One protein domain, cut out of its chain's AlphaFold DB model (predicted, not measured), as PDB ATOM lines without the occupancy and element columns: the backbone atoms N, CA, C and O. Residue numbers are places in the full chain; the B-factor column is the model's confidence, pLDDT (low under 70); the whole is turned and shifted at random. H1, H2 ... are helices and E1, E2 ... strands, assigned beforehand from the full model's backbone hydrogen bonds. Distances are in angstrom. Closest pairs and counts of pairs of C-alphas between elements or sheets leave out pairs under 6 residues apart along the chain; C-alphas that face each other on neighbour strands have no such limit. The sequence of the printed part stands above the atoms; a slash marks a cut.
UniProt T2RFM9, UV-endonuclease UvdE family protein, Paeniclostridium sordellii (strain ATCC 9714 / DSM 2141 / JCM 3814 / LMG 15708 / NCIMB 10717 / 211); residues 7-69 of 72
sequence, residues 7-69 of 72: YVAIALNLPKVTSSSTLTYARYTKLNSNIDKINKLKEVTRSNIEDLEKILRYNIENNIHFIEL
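What this domain is: This is residues 7 to 69 of the 72 residues of the protein "UV-endonuclease UvdE family protein" of Paeniclostridium sordellii (strain ATCC 9714 / DSM 2141 / JCM 3814 / LMG 15708 / NCIMB 10717 / 211) (UniProt T2RFM9). One long helix, H2, makes the length of a rod, and the rest of the printed part runs alongside it as a thin second strip: an unnamed stretch, residues 7 to 24, then the short helix H1 near the first end of H2. After H2 the printed part folds back into the short strand E1, so that the two ends of the printed part come together near the last end of H2, where residues 7 to 8 pair with residues 67 to 68 of E1. The printed part has 63 residues, with two named helices and one named strand in the order H1, H2, E1; the class is mostly helix. The whole is loose, with a radius of gyration of the C-alphas of 14.5 A, and spans 46 by 18 by 16 A.

How they stand to each other: At the first printed residues, residues 7 to 8 form a short parallel pairing with residues 67 to 68 of E1, the strand of residues 66 to 68. E1 pairs with no named strand. Residues 7 to 24 hold no named element, and their C-alphas lie 3 to 16 A from the mean of all C-alphas. H1, residues 25 to 29, follows, and a tight link of 4 residues joins it to H2, residues 34 to 61. H1 and H2 are close but not clearly touching, with 1 pair of C-alphas within 8 A; the closest are those of Tyr 28 and Lys 37, 6.2 A apart. A tight link of 4 residues joins H2 to E1. H2 and E1 are near each other, with 5 pairs of C-alphas within 10 A, the closest 8.2 A apart. H1 and E1 are apart. In H1 and H2 every O i to N i+4 pair is within hydrogen-bond range.

Where its parts are: H1 runs from Tyr 25, with its C-alpha at (170.736, 168.070, 155.100), to Thr 29. H2 runs from Asn 34, with its C-alpha at (162.508, 159.031, 161.442), to Glu 61, with its C-alpha at (145.090, 183.219, 133.212), and measures 41.1 A from first to last C-alpha. E1 runs from Phe 66 to Glu 68, whose C-alpha is at (160.428, 175.066, 133.520), and measures 6.8 A from first to last C-alpha.

The domain as a whole: The outline is a rod, and the two C-alphas farthest apart, those of Asn 32 and Asn 63, are 45.7 A apart. The first and last printed C-alphas, those of Tyr 7 and Leu 69, are 9.4 A apart. The printed part has no cut. The links H1 to H2 and H2 to E1 are tight. The mean pLDDT of the printed part of this predicted model is 89.0, and no printed residue is under 70.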
ATOM      1  N   TYR A   7     158.622 181.037 131.022       85.12
ATOM      2  CA  TYR A   7     159.660 181.488 131.950       85.12
ATOM      3  C   TYR A   7     160.190 180.319 132.787       85.12
ATOM      4  O   TYR A   7     159.620 179.225 132.801       85.12
ATOM      5  N   VAL A   8     161.297 180.569 133.484       79.25
ATOM      6  CA  VAL A   8     161.987 179.585 134.321       79.25
ATOM      7  C   VAL A   8     161.756 179.907 135.797       79.25
ATOM      8  O   VAL A   8     161.877 181.059 136.213       79.25
ATOM      9  N   ALA A   9     161.478 178.869 136.585       70.19
ATOM     10  CA  ALA A   9     161.459 178.862 138.046       70.19
ATOM     11  C   ALA A   9     160.349 179.679 138.739       70.19
ATOM     12  O   ALA A   9     159.518 179.084 139.421       70.19
ATOM     13  N   ILE A  10     160.335 181.014 138.638       71.38
ATOM     14  CA  ILE A  10     159.547 181.871 139.546       71.38
ATOM     15  C   ILE A  10     158.683 182.870 138.776       71.38
ATOM     16  O   ILE A  10     159.179 183.667 137.981       71.38
ATOM     17  N   ALA A  11     157.387 182.893 139.092       75.94
ATOM     18  CA  ALA A  11     156.489 183.974 138.708       75.94
ATOM     19  C   ALA A  11     156.630 185.138 139.703       75.94
ATOM     20  O   ALA A  11     156.012 185.126 140.763       75.94
ATOM     21  N   LEU A  12     157.429 186.159 139.372       75.50
ATOM     22  CA  LEU A  12     157.689 187.306 140.267       75.50
ATOM     23  C   LEU A  12     156.421 188.081 140.674       75.50
ATOM     24  O   LEU A  12     156.406 188.737 141.712       75.50
ATOM     25  N   ASN A  13     155.356 187.975 139.879       79.06
ATOM     26  CA  ASN A  13     154.060 188.593 140.159       79.06
ATOM     27  C   ASN A  13     153.208 187.817 141.184       79.06
ATOM     28  O   ASN A  13     152.178 188.331 141.616       79.06
ATOM     29  N   LEU A  14     153.611 186.603 141.583       79.81
ATOM     30  CA  LEU A  14     152.957 185.809 142.626       79.81
ATOM     31  C   LEU A  14     153.741 185.938 143.945       79.81
ATOM     32  O   LEU A  14     154.789 185.307 144.113       79.81
ATOM     33  N   PRO A  15     153.269 186.742 144.915       79.44
ATOM     34  CA  PRO A  15     153.982 186.922 146.171       79.44
ATOM     35  C   PRO A  15     153.950 185.637 147.009       79.44
ATOM     36  O   PRO A  15     152.886 185.080 147.265       79.44
ATOM     37  N   LYS A  16     155.122 185.220 147.510       80.56
ATOM     38  CA  LYS A  16     155.304 184.064 148.415       80.56
ATOM     39  C   LYS A  16     154.870 182.706 147.839       80.56
ATOM     40  O   LYS A  16     154.439 181.846 148.601       80.56
ATOM     41  N   VAL A  17     154.996 182.506 146.529       86.19
ATOM     42  CA  VAL A  17     154.727 181.215 145.877       86.19
ATOM     43  C   VAL A  17     156.027 180.665 145.303       86.19
ATOM     44  O   VAL A  17     156.711 181.357 144.549       86.19
ATOM     45  N   THR A  18     156.386 179.432 145.662       85.12
ATOM     46  CA  THR A  18     157.557 178.746 145.103       85.12
ATOM     47  C   THR A  18     157.349 177.235 145.022       85.12
ATOM     48  O   THR A  18     156.921 176.592 145.975       85.12
ATOM     49  N   SER A  19     157.700 176.643 143.882       86.00
ATOM     50  CA  SER A  19     157.660 175.190 143.677       86.00
ATOM     51  C   SER A  19     158.983 174.488 144.015       86.00
ATOM     52  O   SER A  19     159.091 173.277 143.833       86.00
ATOM     53  N   SER A  20     159.992 175.218 144.509       88.00
ATOM     54  CA  SER A  20     161.369 174.726 144.672       88.00
ATOM     55  C   SER A  20     161.925 174.863 146.096       88.00
ATOM     56  O   SER A  20     163.140 174.921 146.290       88.00
ATOM     57  N   SER A  21     161.064 174.898 147.122       90.12
ATOM     58  CA  SER A  21     161.530 174.910 148.517       90.12
ATOM     59  C   SER A  21     162.307 173.636 148.849       90.12
ATOM     60  O   SER A  21     161.894 172.538 148.471       90.12
ATOM     61  N   THR A  22     163.394 173.768 149.615       92.62
ATOM     62  CA  THR A  22     164.284 172.650 149.958       92.62
ATOM     63  C   THR A  22     164.345 172.369 151.457       92.62
ATOM     64  O   THR A  22     164.163 173.245 152.309       92.62
ATOM     65  N   LEU A  23     164.650 171.112 151.793       93.25
ATOM     66  CA  LEU A  23     165.022 170.697 153.142       93.25
ATOM     67  C   LEU A  23     166.519 170.384 153.169       93.25
ATOM     68  O   LEU A  23     166.951 169.339 152.691       93.25
ATOM     69  N   THR A  24     167.321 171.286 153.737       93.94
ATOM     70  CA  THR A  24     168.775 171.088 153.801       93.94
ATOM     71  C   THR A  24     169.144 169.892 154.675       93.94
ATOM     72  O   THR A  24     168.496 169.625 155.693       93.94
ATOM     73  N   TYR A  25     170.246 169.218 154.334       93.12
ATOM     74  CA  TYR A  25     170.736 168.070 155.100       93.12
ATOM     75  C   TYR A  25     170.939 168.407 156.583       93.12
ATOM     76  O   TYR A  25     170.504 167.661 157.451       93.12
ATOM     77  N   ALA A  26     171.495 169.583 156.890       94.62
ATOM     78  CA  ALA A  26     171.687 170.037 158.267       94.62
ATOM     79  C   ALA A  26     170.372 170.230 159.049       94.62
ATOM     80  O   ALA A  26     170.356 170.057 160.264       94.62
ATOM     81  N   ARG A  27     169.264 170.610 158.392       93.56
ATOM     82  CA  ARG A  27     167.941 170.667 159.044       93.56
ATOM     83  C   ARG A  27     167.348 169.272 159.185       93.56
ATOM     84  O   ARG A  27     166.772 168.977 160.223       93.56
ATOM     85  N   TYR A  28     167.523 168.424 158.176       93.25
ATOM     86  CA  TYR A  28     167.065 167.039 158.195       93.25
ATOM     87  C   TYR A  28     167.723 166.218 159.315       93.25
ATOM     88  O   TYR A  28     167.042 165.479 160.022       93.25
ATOM     89  N   THR A  29     169.033 166.361 159.521       93.31
ATOM     90  CA  THR A  29     169.774 165.610 160.550       93.31
ATOM     91  C   THR A  29     169.452 166.046 161.973       93.31
ATOM     92  O   THR A  29     169.539 165.222 162.876       93.31
ATOM     93  N   LYS A  30     169.032 167.301 162.173       95.06
ATOM     94  CA  LYS A  30     168.579 167.825 163.473       95.06
ATOM     95  C   LYS A  30     167.216 167.283 163.921       95.06
ATOM     96  O   LYS A  30     166.818 167.532 165.053       95.06
ATOM     97  N   LEU A  31     166.480 166.594 163.047       93.81
ATOM     98  CA  LEU A  31     165.206 165.969 163.396       93.81
ATOM     99  C   LEU A  31     165.465 164.660 164.152       93.81
ATOM    100  O   LEU A  31     166.216 163.802 163.686       93.81
ATOM    101  N   ASN A  32     164.827 164.509 165.312       87.75
ATOM    102  CA  ASN A  32     165.132 163.437 166.262       87.75
ATOM    103  C   ASN A  32     164.552 162.077 165.845       87.75
ATOM    104  O   ASN A  32     165.180 161.045 166.073       87.75
ATOM    105  N   SER A  33     163.372 162.064 165.218       93.12
ATOM    106  CA  SER A  33     162.685 160.838 164.803       93.12
ATOM    107  C   SER A  33     162.695 160.649 163.287       93.12
ATOM    108  O   SER A  33     162.586 161.604 162.514       93.12
ATOM    109  N   ASN A  34     162.736 159.389 162.845       91.12
ATOM    110  CA  ASN A  34     162.508 159.031 161.442       91.12
ATOM    111  C   ASN A  34     161.115 159.462 160.958       91.12
ATOM    112  O   ASN A  34     160.955 159.824 159.792       91.12
ATOM    113  N   ILE A  35     160.125 159.477 161.853       94.25
ATOM    114  CA  ILE A  35     158.771 159.950 161.546       94.25
ATOM    115  C   ILE A  35     158.797 161.454 161.256       94.25
ATOM    116  O   ILE A  35     158.267 161.882 160.233       94.25
ATOM    117  N   ASP A  36     159.487 162.247 162.080       93.81
ATOM    118  CA  ASP A  36     159.596 163.700 161.892       93.81
ATOM    119  C   ASP A  36     160.339 164.049 160.601       93.81
ATOM    120  O   ASP A  36     159.928 164.943 159.863       93.81
ATOM    121  N   LYS A  37     161.399 163.296 160.286       94.31
ATOM    122  CA  LYS A  37     162.144 163.392 159.022       94.31
ATOM    123  C   LYS A  37     161.238 163.199 157.810       94.31
ATOM    124  O   LYS A  37     161.236 164.031 156.903       94.31
ATOM    125  N   ILE A  38     160.455 162.122 157.801       95.00
ATOM    126  CA  ILE A  38     159.523 161.814 156.710       95.00
ATOM    127  C   ILE A  38     158.406 162.857 156.641       95.00
ATOM    128  O   ILE A  38     158.066 163.314 155.549       95.00
ATOM    129  N   ASN A  39     157.850 163.260 157.781       95.69
ATOM    130  CA  ASN A  39     156.792 164.265 157.832       95.69
ATOM    131  C   ASN A  39     157.281 165.612 157.299       95.69
ATOM    132  O   ASN A  39     156.577 166.230 156.506       95.69
ATOM    133  N   LYS A  40     158.506 166.026 157.642       95.31
ATOM    134  CA  LYS A  40     159.085 167.271 157.131       95.31
ATOM    135  C   LYS A  40     159.319 167.228 155.624       95.31
ATOM    136  O   LYS A  40     159.038 168.209 154.944       95.31
ATOM    137  N   LEU A  41     159.787 166.097 155.092       94.81
ATOM    138  CA  LEU A  41     159.903 165.907 153.643       94.81
ATOM    139  C   LEU A  41     158.534 166.015 152.962       94.81
ATOM    140  O   LEU A  41     158.388 166.770 152.007       94.81
ATOM    141  N   LYS A  42     157.516 165.323 153.488       95.75
ATOM    142  CA  LYS A  42     156.145 165.389 152.960       95.75
ATOM    143  C   LYS A  42     155.574 166.803 153.001       95.75
ATOM    144  O   LYS A  42     154.923 167.207 152.048       95.75
ATOM    145  N   GLU A  43     155.819 167.541 154.078       95.62
ATOM    146  CA  GLU A  43     155.376 168.927 154.237       95.62
ATOM    147  C   GLU A  43     155.979 169.835 153.155       95.62
ATOM    148  O   GLU A  43     155.239 170.537 152.471       95.62
ATOM    149  N   VAL A  44     157.300 169.773 152.949       94.75
ATOM    150  CA  VAL A  44     157.989 170.572 151.921       94.75
ATOM    151  C   VAL A  44     157.512 170.188 150.520       94.75
ATOM    152  O   VAL A  44     157.152 171.064 149.735       94.75
ATOM    153  N   THR A  45     157.428 168.889 150.216       94.19
ATOM    154  CA  THR A  45     156.931 168.408 148.919       94.19
ATOM    155  C   THR A  45     155.496 168.858 148.667       94.19
ATOM    156  O   THR A  45     155.178 169.313 147.572       94.19
ATOM    157  N   ARG A  46     154.626 168.764 149.677       95.25
ATOM    158  CA  ARG A  46     153.235 169.204 149.573       95.25
ATOM    159  C   ARG A  46     153.148 170.703 149.298       95.25
ATOM    160  O   ARG A  46     152.441 171.084 148.374       95.25
ATOM    161  N   SER A  47     153.897 171.521 150.038       94.25
ATOM    162  CA  SER A  47     153.948 172.972 149.817       94.25
ATOM    163  C   SER A  47     154.375 173.310 148.387       94.25
ATOM    164  O   SER A  47     153.743 174.139 147.742       94.25
ATOM    165  N   ASN A  48     155.399 172.630 147.864       92.75
ATOM    166  CA  ASN A  48     155.876 172.845 146.498       92.75
ATOM    167  C   ASN A  48     154.819 172.480 145.440       92.75
ATOM    168  O   ASN A  48     154.700 173.176 144.435       92.75
ATOM    169  N   ILE A  49     154.048 171.407 145.654       93.44
ATOM    170  CA  ILE A  49     152.959 170.996 144.750       93.44
ATOM    171  C   ILE A  49     151.792 171.992 144.803       93.44
ATOM    172  O   ILE A  49     151.274 172.377 143.757       93.44
ATOM    173  N   GLU A  50     151.391 172.433 145.997       94.12
ATOM    174  CA  GLU A  50     150.319 173.424 146.171       94.12
ATOM    175  C   GLU A  50     150.685 174.764 145.512       94.12
ATOM    176  O   GLU A  50     149.853 175.404 144.866       94.12
ATOM    177  N   ASP A  51     151.946 175.179 145.616       92.56
ATOM    178  CA  ASP A  51     152.442 176.382 144.956       92.56
ATOM    179  C   ASP A  51     152.592 176.204 143.442       92.56
ATOM    180  O   ASP A  51     152.258 177.117 142.683       92.56
ATOM    181  N   LEU A  52     153.000 175.019 142.978       91.62
ATOM    182  CA  LEU A  52     152.995 174.688 141.555       91.62
ATOM    183  C   LEU A  52     151.589 174.807 140.957       91.62
ATOM    184  O   LEU A  52     151.432 175.369 139.876       91.62
ATOM    185  N   GLU A  53     150.557 174.337 141.656       92.56
ATOM    186  CA  GLU A  53     149.178 174.477 141.192       92.56
ATOM    187  C   GLU A  53     148.788 175.952 141.002       92.56
ATOM    188  O   GLU A  53     148.231 176.318 139.963       92.56
ATOM    189  N   LYS A  54     149.130 176.822 141.961       91.38
ATOM    190  CA  LYS A  54     148.882 178.271 141.857       91.38
ATOM    191  C   LYS A  54     149.606 178.877 140.658       91.38
ATOM    192  O   LYS A  54     149.018 179.668 139.924       91.38
ATOM    193  N   ILE A  55     150.858 178.477 140.438       90.12
ATOM    194  CA  ILE A  55     151.652 178.920 139.291       90.12
ATOM    195  C   ILE A  55     150.998 178.488 137.971       90.12
ATOM    196  O   ILE A  55     150.881 179.293 137.048       90.12
ATOM    197  N   LEU A  56     150.527 177.243 137.870       89.56
ATOM    198  CA  LEU A  56     149.846 176.752 136.671       89.56
ATOM    199  C   LEU A  56     148.539 177.506 136.406       89.56
ATOM    200  O   LEU A  56     148.276 177.876 135.262       89.56
ATOM    201  N   ARG A  57     147.746 177.786 137.449       91.19
ATOM    202  CA  ARG A  57     146.522 178.598 137.337       91.19
ATOM    203  C   ARG A  57     146.832 180.005 136.827       91.19
ATOM    204  O   ARG A  57     146.230 180.439 135.850       91.19
ATOM    205  N   TYR A  58     147.839 180.658 137.405       90.56
ATOM    206  CA  TYR A  58     148.316 181.962 136.943       90.56
ATOM    207  C   TYR A  58     148.782 181.930 135.481       90.56
ATOM    208  O   TYR A  58     148.455 182.823 134.701       90.56
ATOM    209  N   ASN A  59     149.514 180.889 135.077       88.94
ATOM    210  CA  ASN A  59     149.981 180.749 133.701       88.94
ATOM    211  C   ASN A  59     148.816 180.635 132.712       88.94
ATOM    212  O   ASN A  59     148.855 181.268 131.660       88.94
ATOM    213  N   ILE A  60     147.766 179.885 133.063       89.81
ATOM    214  CA  ILE A  60     146.547 179.773 132.251       89.81
ATOM    215  C   ILE A  60     145.870 181.143 132.110       89.81
ATOM    216  O   ILE A  60     145.561 181.550 130.993       89.81
ATOM    217  N   GLU A  61     145.700 181.878 133.212       90.75
ATOM    218  CA  GLU A  61     145.090 183.219 133.212       90.75
ATOM    219  C   GLU A  61     145.882 184.233 132.368       90.75
ATOM    220  O   GLU A  61     145.296 185.106 131.730       90.75
ATOM    221  N   ASN A  62     147.210 184.093 132.311       88.94
ATOM    222  CA  ASN A  62     148.106 185.004 131.591       88.94
ATOM    223  C   ASN A  62     148.514 184.498 130.195       88.94
ATOM    224  O   ASN A  62     149.376 185.100 129.557       88.94
ATOM    225  N   ASN A  63     147.912 183.409 129.697       87.25
ATOM    226  CA  ASN A  63     148.266 182.772 128.418       87.25
ATOM    227  C   ASN A  63     149.767 182.420 128.293       87.25
ATOM    228  O   ASN A  63     150.364 182.495 127.215       87.25
ATOM    229  N   ILE A  64     150.386 182.018 129.403       86.50
ATOM    230  CA  ILE A  64     151.751 181.495 129.442       86.50
ATOM    231  C   ILE A  64     151.676 179.983 129.246       86.50
ATOM    232  O   ILE A  64     151.004 179.270 129.988       86.50
ATOM    233  N   HIS A  65     152.371 179.478 128.229       83.06
ATOM    234  CA  HIS A  65     152.201 178.096 127.771       83.06
ATOM    235  C   HIS A  65     153.359 177.173 128.144       83.06
ATOM    236  O   HIS A  65     153.272 175.970 127.901       83.06
ATOM    237  N   PHE A  66     154.447 177.723 128.680       82.88
ATOM    238  CA  PHE A  66     155.620 176.951 129.059       82.88
ATOM    239  C   PHE A  66     156.146 177.412 130.413       82.88
ATOM    240  O   PHE A  66     156.280 178.611 130.662       82.88
ATOM    241  N   ILE A  67     156.450 176.449 131.273       84.25
ATOM    242  CA  ILE A  67     157.138 176.682 132.535       84.25
ATOM    243  C   ILE A  67     158.168 175.582 132.741       84.25
ATOM    244  O   ILE A  67     157.861 174.399 132.593       84.25
ATOM    245  N   GLU A  68     159.383 175.983 133.087       83.19
ATOM    246  CA  GLU A  68     160.428 175.066 133.520       83.19
ATOM    247  C   GLU A  68     160.501 175.059 135.048       83.19
ATOM    248  O   GLU A  68     160.624 176.113 135.684       83.19
ATOM    249  N   LEU A  69     160.403 173.865 135.635       81.31
ATOM    250  CA  LEU A  69     160.527 173.674 137.076       81.31
ATOM    251  C   LEU A  69     161.997 173.640 137.471       81.31
ATOM    252  O   LEU A  69     162.789 172.913 136.879       81.31
TER     253      LEU A  69